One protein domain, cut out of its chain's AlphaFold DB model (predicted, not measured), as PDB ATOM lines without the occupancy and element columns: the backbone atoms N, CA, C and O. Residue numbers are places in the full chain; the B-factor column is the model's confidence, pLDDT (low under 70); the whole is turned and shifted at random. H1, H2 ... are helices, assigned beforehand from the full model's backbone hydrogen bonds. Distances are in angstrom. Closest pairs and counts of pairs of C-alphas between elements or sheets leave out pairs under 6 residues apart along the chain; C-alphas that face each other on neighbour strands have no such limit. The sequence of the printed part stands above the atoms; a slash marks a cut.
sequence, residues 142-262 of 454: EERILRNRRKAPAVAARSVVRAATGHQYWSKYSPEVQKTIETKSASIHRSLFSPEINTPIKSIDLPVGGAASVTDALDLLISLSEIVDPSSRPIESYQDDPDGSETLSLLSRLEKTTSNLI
ATOM      1  N   GLU A 142     251.476 181.873 276.867       81.25
ATOM      2  CA  GLU A 142     250.520 182.749 277.547       81.25
ATOM      3  C   GLU A 142     250.482 184.129 276.882       81.25
ATOM      4  O   GLU A 142     249.401 184.640 276.570       81.25
ATOM      5  N   GLU A 143     251.647 184.699 276.567       84.31
ATOM      6  CA  GLU A 143     251.730 185.968 275.844       84.31
ATOM      7  C   GLU A 143     251.058 185.870 274.466       84.31
ATOM      8  O   GLU A 143     250.217 186.709 274.113       84.31
ATOM      9  N   ARG A 144     251.377 184.820 273.697       88.62
ATOM     10  CA  ARG A 144     250.789 184.565 272.375       88.62
ATOM     11  C   ARG A 144     249.265 184.480 272.449       88.62
ATOM     12  O   ARG A 144     248.564 185.067 271.622       88.62
ATOM     13  N   ILE A 145     248.740 183.810 273.467       89.38
ATOM     14  CA  ILE A 145     247.307 183.669 273.722       89.38
ATOM     15  C   ILE A 145     246.660 185.005 274.094       89.38
ATOM     16  O   ILE A 145     245.569 185.314 273.610       89.38
ATOM     17  N   LEU A 146     247.298 185.809 274.947       88.25
ATOM     18  CA  LEU A 146     246.778 187.106 275.393       88.25
ATOM     19  C   LEU A 146     246.722 188.132 274.259       88.25
ATOM     20  O   LEU A 146     245.713 188.837 274.123       88.25
ATOM     21  N   ARG A 147     247.752 188.169 273.406       89.81
ATOM     22  CA  ARG A 147     247.789 189.025 272.209       89.81
ATOM     23  C   ARG A 147     246.700 188.669 271.201       89.81
ATOM     24  O   ARG A 147     246.174 189.548 270.530       89.81
ATOM     25  N   ASN A 148     246.325 187.396 271.131       94.12
ATOM     26  CA  ASN A 148     245.331 186.887 270.189       94.12
ATOM     27  C   ASN A 148     243.994 186.525 270.868       94.12
ATOM     28  O   ASN A 148     243.222 185.737 270.332       94.12
ATOM     29  N   ARG A 149     243.694 187.088 272.050       92.00
ATOM     30  CA  ARG A 149     242.607 186.625 272.941       92.00
ATOM     31  C   ARG A 149     241.195 186.636 272.357       92.00
ATOM     32  O   ARG A 149     240.338 185.927 272.871       92.00
ATOM     33  N   ARG A 150     240.953 187.454 271.333       94.00
ATOM     34  CA  ARG A 150     239.654 187.602 270.659       94.00
ATOM     35  C   ARG A 150     239.549 186.794 269.365       94.00
ATOM     36  O   ARG A 150     238.482 186.784 268.760       94.00
ATOM     37  N   LYS A 151     240.634 186.144 268.948       96.88
ATOM     38  CA  LYS A 151     240.700 185.365 267.714       96.88
ATOM     39  C   LYS A 151     240.241 183.938 267.963       96.88
ATOM     40  O   LYS A 151     240.504 183.369 269.029       96.88
ATOM     41  N   ALA A 152     239.615 183.349 266.952       96.94
ATOM     42  CA  ALA A 152     238.952 182.058 267.063       96.94
ATOM     43  C   ALA A 152     239.827 180.924 267.649       96.94
ATOM     44  O   ALA A 152     239.348 180.247 268.561       96.94
ATOM     45  N   PRO A 153     241.114 180.735 267.270       97.12
ATOM     46  CA  PRO A 153     241.943 179.681 267.867       97.12
ATOM     47  C   PRO A 153     242.188 179.861 269.375       97.12
ATOM     48  O   PRO A 153     242.183 178.879 270.115       97.12
ATOM     49  N   ALA A 154     242.357 181.099 269.862       95.88
ATOM     50  CA  ALA A 154     242.536 181.353 271.294       95.88
ATOM     51  C   ALA A 154     241.249 181.081 272.078       95.88
ATOM     52  O   ALA A 154     241.305 180.513 273.169       95.88
ATOM     53  N   VAL A 155     240.095 181.494 271.544       96.06
ATOM     54  CA  VAL A 155     238.796 181.256 272.190       96.06
ATOM     55  C   VAL A 155     238.485 179.757 272.208       96.06
ATOM     56  O   VAL A 155     238.144 179.219 273.263       96.06
ATOM     57  N   ALA A 156     238.702 179.060 271.086       96.62
ATOM     58  CA  ALA A 156     238.553 177.612 270.982       96.62
ATOM     59  C   ALA A 156     239.446 176.882 271.999       96.62
ATOM     60  O   ALA A 156     238.929 176.130 272.827       96.62
ATOM     61  N   ALA A 157     240.753 177.164 272.028       95.25
ATOM     62  CA  ALA A 157     241.685 176.526 272.959       95.25
ATOM     63  C   ALA A 157     241.296 176.743 274.430       95.25
ATOM     64  O   ALA A 157     241.251 175.787 275.207       95.25
ATOM     65  N   ARG A 158     240.935 177.975 274.814       93.00
ATOM     66  CA  ARG A 158     240.502 178.279 276.188       93.00
ATOM     67  C   ARG A 158     239.186 177.606 276.562       93.00
ATOM     68  O   ARG A 158     239.029 177.203 277.710       93.00
ATOM     69  N   SER A 159     238.259 177.466 275.615       94.25
ATOM     70  CA  SER A 159     237.015 176.737 275.862       94.25
ATOM     71  C   SER A 159     237.258 175.238 276.053       94.25
ATOM     72  O   SER A 159     236.637 174.625 276.916       94.25
ATOM     73  N   VAL A 160     238.201 174.637 275.321       94.44
ATOM     74  CA  VAL A 160     238.487 173.196 275.407       94.44
ATOM     75  C   VAL A 160     239.337 172.846 276.628       94.44
ATOM     76  O   VAL A 160     239.042 171.858 277.292       94.44
ATOM     77  N   VAL A 161     240.368 173.623 276.982       90.31
ATOM     78  CA  VAL A 161     241.357 173.217 278.008       90.31
ATOM     79  C   VAL A 161     240.750 172.893 279.380       90.31
ATOM     80  O   VAL A 161     241.279 172.053 280.098       90.31
ATOM     81  N   ARG A 162     239.618 173.506 279.736       83.44
ATOM     82  CA  ARG A 162     238.905 173.273 281.004       83.44
ATOM     83  C   ARG A 162     237.501 172.698 280.804       83.44
ATOM     84  O   ARG A 162     236.629 172.936 281.631       83.44
ATOM     85  N   ALA A 163     237.257 171.990 279.701       84.94
ATOM     86  CA  ALA A 163     235.944 171.416 279.383       84.94
ATOM     87  C   ALA A 163     234.797 172.445 279.481       84.94
ATOM     88  O   ALA A 163     233.738 172.164 280.032       84.94
ATOM     89  N   ALA A 164     235.045 173.653 278.972       81.88
ATOM     90  CA  ALA A 164     234.150 174.805 279.002       81.88
ATOM     91  C   ALA A 164     233.797 175.360 280.399       81.88
ATOM     92  O   ALA A 164     232.826 176.099 280.549       81.88
ATOM     93  N   THR A 165     234.612 175.058 281.413       79.75
ATOM     94  CA  THR A 165     234.505 175.631 282.765       79.75
ATOM     95  C   THR A 165     235.518 176.758 283.005       79.75
ATOM     96  O   THR A 165     236.468 176.961 282.239       79.75
ATOM     97  N   GLY A 166     235.339 177.500 284.100       81.69
ATOM     98  CA  GLY A 166     236.160 178.659 284.444       81.69
ATOM     99  C   GLY A 166     235.729 179.926 283.703       81.69
ATOM    100  O   GLY A 166     234.548 180.141 283.444       81.69
ATOM    101  N   HIS A 167     236.680 180.811 283.393       85.19
ATOM    102  CA  HIS A 167     236.357 182.082 282.743       85.19
ATOM    103  C   HIS A 167     235.876 181.883 281.297       85.19
ATOM    104  O   HIS A 167     236.612 181.379 280.447       85.19
ATOM    105  N   GLN A 168     234.659 182.339 281.011       88.69
ATOM    106  CA  GLN A 168     234.019 182.213 279.706       88.69
ATOM    107  C   GLN A 168     234.432 183.352 278.768       88.69
ATOM    108  O   GLN A 168     233.764 184.382 278.652       88.69
ATOM    109  N   TYR A 169     235.522 183.143 278.032       89.00
ATOM    110  CA  TYR A 169     236.004 184.086 277.011       89.00
ATOM    111  C   TYR A 169     235.020 184.278 275.837       89.00
ATOM    112  O   TYR A 169     235.165 185.218 275.058       89.00
ATOM    113  N   TRP A 170     234.016 183.404 275.727       93.81
ATOM    114  CA  TRP A 170     232.934 183.423 274.739       93.81
ATOM    115  C   TRP A 170     231.624 184.046 275.261       93.81
ATOM    116  O   TRP A 170     230.641 184.086 274.529       93.81
ATOM    117  N   SER A 171     231.597 184.567 276.493       92.81
ATOM    118  CA  SER A 171     230.390 185.123 277.145       92.81
ATOM    119  C   SER A 171     229.728 186.294 276.404       92.81
ATOM    120  O   SER A 171     228.571 186.611 276.662       92.81
ATOM    121  N   LYS A 172     230.445 186.940 275.475       92.81
ATOM    122  CA  LYS A 172     229.919 188.017 274.620       92.81
ATOM    123  C   LYS A 172     229.078 187.521 273.433       92.81
ATOM    124  O   LYS A 172     228.417 188.335 272.797       92.81
ATOM    125  N   TYR A 173     229.152 186.233 273.086       95.88
ATOM    126  CA  TYR A 173     228.426 185.663 271.945       95.88
ATOM    127  C   TYR A 173     226.952 185.414 272.277       95.88
ATOM    128  O   TYR A 173     226.548 185.515 273.434       95.88
ATOM    129  N   SER A 174     226.134 185.069 271.278       96.56
ATOM    130  CA  SER A 174     224.726 184.735 271.528       96.56
ATOM    131  C   SER A 174     224.595 183.473 272.402       96.56
ATOM    132  O   SER A 174     225.457 182.590 272.317       96.56
ATOM    133  N   PRO A 175     223.537 183.331 273.222       96.50
ATOM    134  CA  PRO A 175     223.347 182.157 274.082       96.50
ATOM    135  C   PRO A 175     223.417 180.814 273.337       96.50
ATOM    136  O   PRO A 175     223.946 179.829 273.854       96.50
ATOM    137  N   GLU A 176     222.932 180.768 272.094       96.44
ATOM    138  CA  GLU A 176     222.959 179.582 271.233       96.44
ATOM    139  C   GLU A 176     224.394 179.211 270.833       96.44
ATOM    140  O   GLU A 176     224.780 178.035 270.873       96.44
ATOM    141  N   VAL A 177     225.203 180.218 270.487       96.44
ATOM    142  CA  VAL A 177     226.628 180.053 270.170       96.44
ATOM    143  C   VAL A 177     227.384 179.573 271.403       96.44
ATOM    144  O   VAL A 177     228.125 178.594 271.312       96.44
ATOM    145  N   GLN A 178     227.151 180.193 272.565       95.88
ATOM    146  CA  GLN A 178     227.793 179.810 273.827       95.88
ATOM    147  C   GLN A 178     227.529 178.338 274.166       95.88
ATOM    148  O   GLN A 178     228.472 177.569 274.347       95.88
ATOM    149  N   LYS A 179     226.260 177.908 274.138       96.31
ATOM    150  CA  LYS A 179     225.871 176.516 274.419       96.31
ATOM    151  C   LYS A 179     226.527 175.517 273.462       96.31
ATOM    152  O   LYS A 179     226.914 174.411 273.857       96.31
ATOM    153  N   THR A 180     226.652 175.893 272.190       96.88
ATOM    154  CA  THR A 180     227.279 175.042 271.171       96.88
ATOM    155  C   THR A 180     228.789 174.935 271.387       96.88
ATOM    156  O   THR A 180     229.330 173.830 271.296       96.88
ATOM    157  N   ILE A 181     229.459 176.046 271.724       96.44
ATOM    158  CA  ILE A 181     230.872 176.056 272.128       96.44
ATOM    159  C   ILE A 181     231.066 175.128 273.325       96.44
ATOM    160  O   ILE A 181     231.890 174.224 273.259       96.44
ATOM    161  N   GLU A 182     230.269 175.283 274.382       95.38
ATOM    162  CA  GLU A 182     230.401 174.498 275.614       95.38
ATOM    163  C   GLU A 182     230.259 172.992 275.365       95.38
ATOM    164  O   GLU A 182     231.097 172.199 275.801       95.38
ATOM    165  N   THR A 183     229.250 172.601 274.582       95.94
ATOM    166  CA  THR A 183     228.992 171.195 274.243       95.94
ATOM    167  C   THR A 183     230.161 170.579 273.468       95.94
ATOM    168  O   THR A 183     230.664 169.512 273.835       95.94
ATOM    169  N   LYS A 184     230.627 171.258 272.411       96.75
ATOM    170  CA  LYS A 184     231.741 170.780 271.579       96.75
ATOM    171  C   LYS A 184     233.044 170.751 272.362       96.75
ATOM    172  O   LYS A 184     233.788 169.777 272.292       96.75
ATOM    173  N   SER A 185     233.304 171.782 273.154       95.50
ATOM    174  CA  SER A 185     234.540 171.893 273.915       95.50
ATOM    175  C   SER A 185     234.639 170.846 275.019       95.50
ATOM    176  O   SER A 185     235.707 170.262 275.190       95.50
ATOM    177  N   ALA A 186     233.535 170.510 275.692       93.12
ATOM    178  CA  ALA A 186     233.494 169.395 276.640       93.12
ATOM    179  C   ALA A 186     233.703 168.025 275.959       93.12
ATOM    180  O   ALA A 186     234.383 167.153 276.506       93.12
ATOM    181  N   SER A 187     233.142 167.832 274.759       93.50
ATOM    182  CA  SER A 187     233.321 166.625 273.932       93.50
ATOM    183  C   SER A 187     234.787 166.438 273.501       93.50
ATOM    184  O   SER A 187     235.381 165.374 273.716       93.50
ATOM    185  N   ILE A 188     235.407 167.500 272.976       95.56
ATOM    186  CA  ILE A 188     236.814 167.508 272.558       95.56
ATOM    187  C   ILE A 188     237.730 167.304 273.767       95.56
ATOM    188  O   ILE A 188     238.623 166.459 273.711       95.56
ATOM    189  N   HIS A 189     237.494 168.023 274.871       93.38
ATOM    190  CA  HIS A 189     238.307 167.905 276.081       93.38
ATOM    191  C   HIS A 189     238.363 166.462 276.572       93.38
ATOM    192  O   HIS A 189     239.443 165.929 276.806       93.38
ATOM    193  N   ARG A 190     237.202 165.810 276.673       91.00
ATOM    194  CA  ARG A 190     237.102 164.417 277.113       91.00
ATOM    195  C   ARG A 190     237.852 163.467 276.187       91.00
ATOM    196  O   ARG A 190     238.551 162.578 276.654       91.00
ATOM    197  N   SER A 191     237.733 163.670 274.879       92.50
ATOM    198  CA  SER A 191     238.396 162.821 273.884       92.50
ATOM    199  C   SER A 191     239.922 162.965 273.916       92.50
ATOM    200  O   SER A 191     240.638 161.999 273.662       92.50
ATOM    201  N   LEU A 192     240.423 164.169 274.216       92.94
ATOM    202  CA  LEU A 192     241.855 164.460 274.208       92.94
ATOM    203  C   LEU A 192     242.529 164.208 275.557       92.94
ATOM    204  O   LEU A 192     243.597 163.607 275.594       92.94
ATOM    205  N   PHE A 193     241.933 164.650 276.657       90.50
ATOM    206  CA  PHE A 193     242.615 164.753 277.950       90.50
ATOM    207  C   PHE A 193     242.089 163.780 279.010       90.50
ATOM    208  O   PHE A 193     242.599 163.782 280.127       90.50
ATOM    209  N   SER A 194     241.102 162.933 278.690       86.81
ATOM    210  CA  SER A 194     240.653 161.855 279.580       86.81
ATOM    211  C   SER A 194     241.169 160.481 279.108       86.81
ATOM    212  O   SER A 194     241.132 160.204 277.906       86.81
ATOM    213  N   PRO A 195     241.626 159.600 280.022       85.75
ATOM    214  CA  PRO A 195     241.763 159.802 281.469       85.75
ATOM    215  C   PRO A 195     242.953 160.705 281.833       85.75
ATOM    216  O   PRO A 195     243.863 160.912 281.032       85.75
ATOM    217  N   GLU A 196     242.985 161.189 283.075       81.00
ATOM    218  CA  GLU A 196     244.208 161.770 283.633       81.00
ATOM    219  C   GLU A 196     245.309 160.703 283.716       81.00
ATOM    220  O   GLU A 196     245.066 159.560 284.109       81.00
ATOM    221  N   ILE A 197     246.538 161.081 283.372       80.56
ATOM    222  CA  ILE A 197     247.686 160.175 283.416       80.56
ATOM    223  C   ILE A 197     248.517 160.428 284.674       80.56
ATOM    224  O   ILE A 197     248.921 161.550 284.968       80.56
ATOM    225  N   ASN A 198     248.804 159.343 285.391       73.25
ATOM    226  CA  ASN A 198     249.709 159.326 286.533       73.25
ATOM    227  C   ASN A 198     251.039 158.675 286.139       73.25
ATOM    228  O   ASN A 198     251.066 157.729 285.350       73.25
ATOM    229  N   THR A 199     252.137 159.153 286.721       75.06
ATOM    230  CA  THR A 199     253.474 158.565 286.558       75.06
ATOM    231  C   THR A 199     253.939 157.886 287.851       75.06
ATOM    232  O   THR A 199     253.771 158.477 288.919       75.06
ATOM    233  N   PRO A 200     254.552 156.684 287.787       81.06
ATOM    234  CA  PRO A 200     254.764 155.857 286.592       81.06
ATOM    235  C   PRO A 200     253.447 155.300 286.034       81.06
ATOM    236  O   PRO A 200     252.465 155.160 286.765       81.06
ATOM    237  N   ILE A 201     253.435 154.985 284.738       84.38
ATOM    238  CA  ILE A 201     252.229 154.509 284.052       84.38
ATOM    239  C   ILE A 201     251.858 153.110 284.538       84.38
ATOM    240  O   ILE A 201     252.708 152.224 284.614       84.38
ATOM    241  N   LYS A 202     250.569 152.925 284.833       82.88
ATOM    242  CA  LYS A 202     249.985 151.665 285.325       82.88
ATOM    243  C   LYS A 202     248.801 151.173 284.489       82.88
ATOM    244  O   LYS A 202     248.147 150.211 284.869       82.88
ATOM    245  N   SER A 203     248.500 151.845 283.379       85.75
ATOM    246  CA  SER A 203     247.436 151.470 282.447       85.75
ATOM    247  C   SER A 203     247.835 151.828 281.017       85.75
ATOM    248  O   SER A 203     248.592 152.774 280.803       85.75
ATOM    249  N   ILE A 204     247.334 151.069 280.043       86.31
ATOM    250  CA  ILE A 204     247.439 151.397 278.611       86.31
ATOM    251  C   ILE A 204     246.316 152.337 278.142       86.31
ATOM    252  O   ILE A 204     246.372 152.840 277.021       86.31
ATOM    253  N   ASP A 205     245.344 152.618 279.016       88.12
ATOM    254  CA  ASP A 205     244.367 153.694 278.860       88.12
ATOM    255  C   ASP A 205     245.058 155.048 279.102       88.12
ATOM    256  O   ASP A 205     245.254 155.485 280.237       88.12
ATOM    257  N   LEU A 206     245.516 155.668 278.012       91.00
ATOM    258  CA  LEU A 206     246.290 156.913 278.028       91.00
ATOM    259  C   LEU A 206     245.530 158.045 277.316       91.00
ATOM    260  O   LEU A 206     244.911 157.778 276.285       91.00
ATOM    261  N   PRO A 207     245.582 159.302 277.792       92.06
ATOM    262  CA  PRO A 207     244.964 160.430 277.096       92.06
ATOM    263  C   PRO A 207     245.625 160.679 275.736       92.06
ATOM    264  O   PRO A 207     246.834 160.541 275.582       92.06
ATOM    265  N   VAL A 208     244.854 161.100 274.736       92.19
ATOM    266  CA  VAL A 208     245.394 161.391 273.397       92.19
ATOM    267  C   VAL A 208     246.312 162.615 273.407       92.19
ATOM    268  O   VAL A 208     247.324 162.604 272.722       92.19
ATOM    269  N   GLY A 209     245.971 163.643 274.189       89.75
ATOM    270  CA  GLY A 209     246.707 164.903 274.331       89.75
ATOM    271  C   GLY A 209     247.777 164.913 275.429       89.75
ATOM    272  O   GLY A 209     248.449 165.928 275.606       89.75
ATOM    273  N   GLY A 210     247.960 163.805 276.160       87.00
ATOM    274  CA  GLY A 210     248.938 163.681 277.250       87.00
ATOM    275  C   GLY A 210     248.542 164.344 278.582       87.00
ATOM    276  O   GLY A 210     247.489 164.965 278.700       87.00
ATOM    277  N   ALA A 211     249.411 164.216 279.600       70.88
ATOM    278  CA  ALA A 211     249.374 165.066 280.802       70.88
ATOM    279  C   ALA A 211     250.028 166.393 280.451       70.88
ATOM    280  O   ALA A 211     251.245 166.539 280.541       70.88
ATOM    281  N   ALA A 212     249.226 167.336 279.998       59.00
ATOM    282  CA  ALA A 212     249.701 168.673 279.729       59.00
ATOM    283  C   ALA A 212     249.344 169.571 280.916       59.00
ATOM    284  O   ALA A 212     248.219 169.534 281.423       59.00
ATOM    285  N   SER A 213     250.301 170.393 281.353       72.19
ATOM    286  CA  SER A 213     249.963 171.577 282.140       72.19
ATOM    287  C   SER A 213     248.937 172.412 281.359       72.19
ATOM    288  O   SER A 213     248.827 172.285 280.138       72.19
ATOM    289  N   VAL A 214     248.176 173.284 282.028       78.19
ATOM    290  CA  VAL A 214     247.181 174.126 281.332       78.19
ATOM    291  C   VAL A 214     247.824 174.900 280.172       78.19
ATOM    292  O   VAL A 214     247.212 175.023 279.116       78.19
ATOM    293  N   THR A 215     249.065 175.360 280.338       80.25
ATOM    294  CA  THR A 215     249.814 176.085 279.307       80.25
ATOM    295  C   THR A 215     250.162 175.203 278.110       80.25
ATOM    296  O   THR A 215     249.850 175.570 276.979       80.25
ATOM    297  N   ASP A 216     250.717 174.010 278.343       83.38
ATOM    298  CA  ASP A 216     251.045 173.068 277.261       83.38
ATOM    299  C   ASP A 216     249.784 172.622 276.504       83.38
ATOM    300  O   ASP A 216     249.789 172.477 275.282       83.38
ATOM    301  N   ALA A 217     248.677 172.426 277.230       88.94
ATOM    302  CA  ALA A 217     247.400 172.037 276.648       88.94
ATOM    303  C   ALA A 217     246.837 173.156 275.765       88.94
ATOM    304  O   ALA A 217     246.300 172.884 274.692       88.94
ATOM    305  N   LEU A 218     246.975 174.411 276.197       91.19
ATOM    306  CA  LEU A 218     246.568 175.569 275.412       91.19
ATOM    307  C   LEU A 218     247.384 175.704 274.121       91.19
ATOM    308  O   LEU A 218     246.779 175.899 273.068       91.19
ATOM    309  N   ASP A 219     248.715 175.574 274.180       90.69
ATOM    310  CA  ASP A 219     249.560 175.639 272.977       90.69
ATOM    311  C   ASP A 219     249.197 174.524 271.991       90.69
ATOM    312  O   ASP A 219     248.934 174.787 270.816       90.69
ATOM    313  N   LEU A 220     249.062 173.291 272.497       92.75
ATOM    314  CA  LEU A 220     248.623 172.146 271.707       92.75
ATOM    315  C   LEU A 220     247.282 172.429 271.022       92.75
ATOM    316  O   LEU A 220     247.161 172.240 269.816       92.75
ATOM    317  N   LEU A 221     246.276 172.903 271.758       95.31
ATOM    318  CA  LEU A 221     244.943 173.175 271.213       95.31
ATOM    319  C   LEU A 221     244.938 174.300 270.172       95.31
ATOM    320  O   LEU A 221     244.176 174.218 269.204       95.31
ATOM    321  N   ILE A 222     245.785 175.320 270.330       95.19
ATOM    322  CA  ILE A 222     245.986 176.338 269.294       95.19
ATOM    323  C   ILE A 222     246.571 175.685 268.052       95.19
ATOM    324  O   ILE A 222     245.991 175.825 266.979       95.19
ATOM    325  N   SER A 223     247.656 174.921 268.183       94.69
ATOM    326  CA  SER A 223     248.267 174.260 267.031       94.69
ATOM    327  C   SER A 223     247.323 173.276 266.343       94.69
ATOM    328  O   SER A 223     247.299 173.206 265.120       94.69
ATOM    329  N   LEU A 224     246.493 172.541 267.091       96.25
ATOM    330  CA  LEU A 224     245.458 171.691 266.500       96.25
ATOM    331  C   LEU A 224     244.404 172.517 265.754       96.25
ATOM    332  O   LEU A 224     243.965 172.103 264.686       96.25
ATOM    333  N   SER A 225     244.025 173.684 266.283       96.69
ATOM    334  CA  SER A 225     243.101 174.609 265.613       96.69
ATOM    335  C   SER A 225     243.689 175.146 264.303       96.69
ATOM    336  O   SER A 225     242.988 175.198 263.298       96.69
ATOM    337  N   GLU A 226     244.983 175.480 264.292       95.56
ATOM    338  CA  GLU A 226     245.724 175.878 263.088       95.56
ATOM    339  C   GLU A 226     245.796 174.726 262.072       95.56
ATOM    340  O   GLU A 226     245.594 174.941 260.882       95.56
ATOM    341  N   ILE A 227     246.013 173.488 262.533       95.44
ATOM    342  CA  ILE A 227     246.078 172.290 261.681       95.44
ATOM    343  C   ILE A 227     244.738 171.986 260.999       95.44
ATOM    344  O   ILE A 227     244.722 171.592 259.834       95.44
ATOM    345  N   VAL A 228     243.616 172.115 261.712       95.12
ATOM    346  CA  VAL A 228     242.289 171.804 261.146       95.12
ATOM    347  C   VAL A 228     241.705 172.948 260.316       95.12
ATOM    348  O   VAL A 228     240.661 172.768 259.683       95.12
ATOM    349  N   ASP A 229     242.347 174.117 260.297       94.56
ATOM    350  CA  ASP A 229     242.002 175.195 259.378       94.56
ATOM    351  C   ASP A 229     242.411 174.818 257.941       94.56
ATOM    352  O   ASP A 229     243.573 174.485 257.706       94.56
ATOM    353  N   PRO A 230     241.502 174.894 256.948       88.88
ATOM    354  CA  PRO A 230     241.805 174.557 255.555       88.88
ATOM    355  C   PRO A 230     242.944 175.375 254.948       88.88
ATOM    356  O   PRO A 230     243.647 174.888 254.069       88.88
ATOM    357  N   SER A 231     243.126 176.609 255.421       90.50
ATOM    358  CA  SER A 231     244.206 177.495 254.986       90.50
ATOM    359  C   SER A 231     245.458 177.369 255.861       90.50
ATOM    360  O   SER A 231     246.419 178.106 255.645       90.50
ATOM    361  N   SER A 232     245.439 176.479 256.862       89.50
ATOM    362  CA  SER A 232     246.496 176.269 257.860       89.50
ATOM    363  C   SER A 232     247.046 177.579 258.427       89.50
ATOM    364  O   SER A 232     248.256 177.763 258.590       89.50
ATOM    365  N   ARG A 233     246.139 178.531 258.672       93.88
ATOM    366  CA  ARG A 233     246.483 179.877 259.120       93.88
ATOM    367  C   ARG A 233     247.107 179.828 260.513       93.88
ATOM    368  O   ARG A 233     246.519 179.205 261.397       93.88
ATOM    369  N   PRO A 234     248.229 180.527 260.758       94.44
ATOM    370  CA  PRO A 234     248.698 180.756 262.118       94.44
ATOM    371  C   PRO A 234     247.729 181.693 262.851       94.44
ATOM    372  O   PRO A 234     247.120 182.566 262.220       94.44
ATOM    373  N   ILE A 235     247.608 181.558 264.174       95.50
ATOM    374  CA  ILE A 235     246.691 182.353 265.010       95.50
ATOM    375  C   ILE A 235     246.817 183.868 264.780       95.50
ATOM    376  O   ILE A 235     245.821 184.589 264.803       95.50
ATOM    377  N   GLU A 236     248.019 184.364 264.491       95.19
ATOM    378  CA  GLU A 236     248.283 185.782 264.252       95.19
ATOM    379  C   GLU A 236     247.565 186.316 263.001       95.19
ATOM    380  O   GLU A 236     247.213 187.494 262.963       95.19
ATOM    381  N   SER A 237     247.286 185.458 262.017       96.12
ATOM    382  CA  SER A 237     246.620 185.833 260.759       96.12
ATOM    383  C   SER A 237     245.089 185.858 260.831       96.12
ATOM    384  O   SER A 237     244.439 186.344 259.905       96.12
ATOM    385  N   TYR A 238     244.501 185.364 261.925       96.38
ATOM    386  CA  TYR A 238     243.061 185.459 262.161       96.38
ATOM    387  C   TYR A 238     242.655 186.896 262.494       96.38
ATOM    388  O   TYR A 238     243.427 187.653 263.091       96.38
ATOM    389  N   GLN A 239     241.423 187.247 262.136       96.25
ATOM    390  CA  GLN A 239     240.773 188.462 262.615       96.25
ATOM    391  C   GLN A 239     240.101 188.200 263.967       96.25
ATOM    392  O   GLN A 239     239.961 187.052 264.401       96.25
ATOM    393  N   ASP A 240     239.721 189.274 264.654       96.25
ATOM    394  CA  ASP A 240     238.875 189.157 265.838       96.25
ATOM    395  C   ASP A 240     237.538 188.517 265.445       96.25
ATOM    396  O   ASP A 240     236.962 188.863 264.417       96.25
ATOM    397  N   ASP A 241     237.049 187.603 266.283       96.12
ATOM    398  CA  ASP A 241     235.789 186.890 266.081       96.12
ATOM    399  C   ASP A 241     234.709 187.541 266.969       96.12
ATOM    400  O   ASP A 241     234.664 187.287 268.189       96.12
ATOM    401  N   PRO A 242     233.911 188.492 266.439       95.44
ATOM    402  CA  PRO A 242     232.948 189.244 267.232       95.44
ATOM    403  C   PRO A 242     231.716 188.415 267.604       95.44
ATOM    404  O   PRO A 242     231.189 188.625 268.695       95.44
ATOM    405  N   ASP A 243     231.300 187.476 266.753       95.88
ATOM    406  CA  ASP A 243     230.052 186.715 266.886       95.88
ATOM    407  C   ASP A 243     230.252 185.228 267.227       95.88
ATOM    408  O   ASP A 243     229.296 184.554 267.613       95.88
ATOM    409  N   GLY A 244     231.487 184.725 267.157       96.38
ATOM    410  CA  GLY A 244     231.834 183.345 267.489       96.38
ATOM    411  C   GLY A 244     231.695 182.381 266.310       96.38
ATOM    412  O   GLY A 244     231.865 181.171 266.491       96.38
ATOM    413  N   SER A 245     231.369 182.872 265.112       97.00
ATOM    414  CA  SER A 245     231.137 182.044 263.926       97.00
ATOM    415  C   SER A 245     232.396 181.288 263.491       97.00
ATOM    416  O   SER A 245     232.340 180.085 263.206       97.00
ATOM    417  N   GLU A 246     233.556 181.949 263.508       96.94
ATOM    418  CA  GLU A 246     234.830 181.322 263.157       96.94
ATOM    419  C   GLU A 246     235.275 180.332 264.246       96.94
ATOM    420  O   GLU A 246     235.726 179.226 263.934       96.94
ATOM    421  N   THR A 247     235.037 180.660 265.520       97.56
ATOM    422  CA  THR A 247     235.259 179.762 266.665       97.56
ATOM    423  C   THR A 247     234.437 178.480 266.537       97.56
ATOM    424  O   THR A 247     234.981 177.382 266.680       97.56
ATOM    425  N   LEU A 248     233.143 178.577 266.214       97.62
ATOM    426  CA  LEU A 248     232.277 177.412 266.009       97.62
ATOM    427  C   LEU A 248     232.703 176.556 264.814       97.62
ATOM    428  O   LEU A 248     232.645 175.322 264.883       97.62
ATOM    429  N   SER A 249     233.137 177.198 263.729       97.25
ATOM    430  CA  SER A 249     233.667 176.514 262.548       97.25
ATOM    431  C   SER A 249     234.919 175.703 262.898       97.25
ATOM    432  O   SER A 249     234.979 174.502 262.611       97.25
ATOM    433  N   LEU A 250     235.878 176.311 263.610       97.44
ATOM    434  CA  LEU A 250     237.089 175.632 264.078       97.44
ATOM    435  C   LEU A 250     236.774 174.488 265.042       97.44
ATOM    436  O   LEU A 250     237.252 173.376 264.827       97.44
ATOM    437  N   LEU A 251     235.929 174.710 266.055       98.06
ATOM    438  CA  LEU A 251     235.538 173.660 267.003       98.06
ATOM    439  C   LEU A 251     234.845 172.487 266.306       98.06
ATOM    440  O   LEU A 251     235.096 171.335 266.643       98.06
ATOM    441  N   SER A 252     234.012 172.752 265.298       97.62
ATOM    442  CA  SER A 252     233.344 171.692 264.536       97.62
ATOM    443  C   SER A 252     234.326 170.855 263.718       97.62
ATOM    444  O   SER A 252     234.171 169.635 263.633       97.62
ATOM    445  N   ARG A 253     235.357 171.481 263.137       96.75
ATOM    446  CA  ARG A 253     236.433 170.771 262.431       96.75
ATOM    447  C   ARG A 253     237.320 169.996 263.398       96.75
ATOM    448  O   ARG A 253     237.608 168.830 263.143       96.75
ATOM    449  N   LEU A 254     237.683 170.603 264.525       97.19
ATOM    450  CA  LEU A 254     238.480 169.965 265.567       97.19
ATOM    451  C   LEU A 254     237.767 168.737 266.142       97.19
ATOM    452  O   LEU A 254     238.369 167.669 266.236       97.19
ATOM    453  N   GLU A 255     236.474 168.851 266.453       97.06
ATOM    454  CA  GLU A 255     235.639 167.731 266.895       97.06
ATOM    455  C   GLU A 255     235.550 166.643 265.822       97.06
ATOM    456  O   GLU A 255     235.730 165.465 266.130       97.06
ATOM    457  N   LYS A 256     235.336 167.015 264.551       96.38
ATOM    458  CA  LYS A 256     235.297 166.062 263.434       96.38
ATOM    459  C   LYS A 256     236.605 165.272 263.332       96.38
ATOM    460  O   LYS A 256     236.557 164.045 263.370       96.38
ATOM    461  N   THR A 257     237.751 165.947 263.269       96.94
ATOM    462  CA  THR A 257     239.070 165.301 263.183       96.94
ATOM    463  C   THR A 257     239.349 164.434 264.410       96.94
ATOM    464  O   THR A 257     239.750 163.282 264.265       96.94
ATOM    465  N   THR A 258     239.051 164.936 265.613       96.31
ATOM    466  CA  THR A 258     239.221 164.180 266.865       96.31
ATOM    467  C   THR A 258     238.372 162.908 266.858       96.31
ATOM    468  O   THR A 258     238.890 161.828 267.126       96.31
ATOM    469  N   SER A 259     237.101 163.008 266.454       95.56
ATOM    470  CA  SER A 259     236.175 161.869 266.393       95.56
ATOM    471  C   SER A 259     236.534 160.820 265.332       95.56
ATOM    472  O   SER A 259     236.126 159.667 265.438       95.56
ATOM    473  N   ASN A 260     237.300 161.205 264.305       96.19
ATOM    474  CA  ASN A 260     237.848 160.280 263.313       96.19
ATOM    475  C   ASN A 260     239.068 159.519 263.845       96.19
ATOM    476  O   ASN A 260     239.312 158.395 263.423       96.19
ATOM    477  N   LEU A 261     239.841 160.111 264.753       95.62
ATOM    478  CA  LEU A 261     240.991 159.451 265.371       95.62
ATOM    479  C   LEU A 261     240.545 158.497 266.482       95.62
ATOM    480  O   LEU A 261     241.026 157.365 266.560       95.62
ATOM    481  N   ILE A 262     239.632 158.961 267.335       93.88
ATOM    482  CA  ILE A 262     239.216 158.265 268.550       93.88
ATOM    483  C   ILE A 262     237.735 158.525 268.869       93.88
ATOM    484  O   ILE A 262     237.146 159.479 268.368       93.88
TER     485      ILE A 262
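This is residues 142 to 262 of the 454 residues of the protein "HNH domain-containing protein" of Sphingomonas sp. FARSPH (UniProt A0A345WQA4). Short helix H2 forms the core; H3 and H5, side by side, pack on it, H4 crosses it, and H1 is near H2 and H4. The loop of residues 194 to 213 makes one end of the elongated outline, 45 by 27 by 27 A. The 121 printed residues, with five named helices, H1 to H5, and no named strand, are all helix by class and compact, with a radius of gyration of the C-alphas of 14.0 A.

H1, residues 142 to 147, is close to but not clearly touching H2, residues 152 to 161. H2 touches H4, residues 214 to 228, at a steep tilt of 47 degrees; their closest C-alphas, Ala 157 and Leu 221, are 5.0 A apart. H3, residues 175 to 193, touches H5, residues 245 to 261, at a shallow tilt of 29 degrees; their closest C-alphas, Ile 188 and Glu 255, are 5.8 A apart. In H1 to H5 every O i to N i+4 pair is within hydrogen-bond range.

C-alpha 142 begins H1 at (250.520, 182.749, 277.547). H3 is 26.3 A long, H4 20.9 A, and H5 24.7 A, ending at C-alpha 261 (240.991, 159.451, 265.371).

The C-alphas farthest apart, Lys 202 and Pro 242, are 45.1 A apart. The printed part has no cut. The links H2 to H3, H3 to H4 and H4 to H5 are long. Residue 212 has pLDDT under 70.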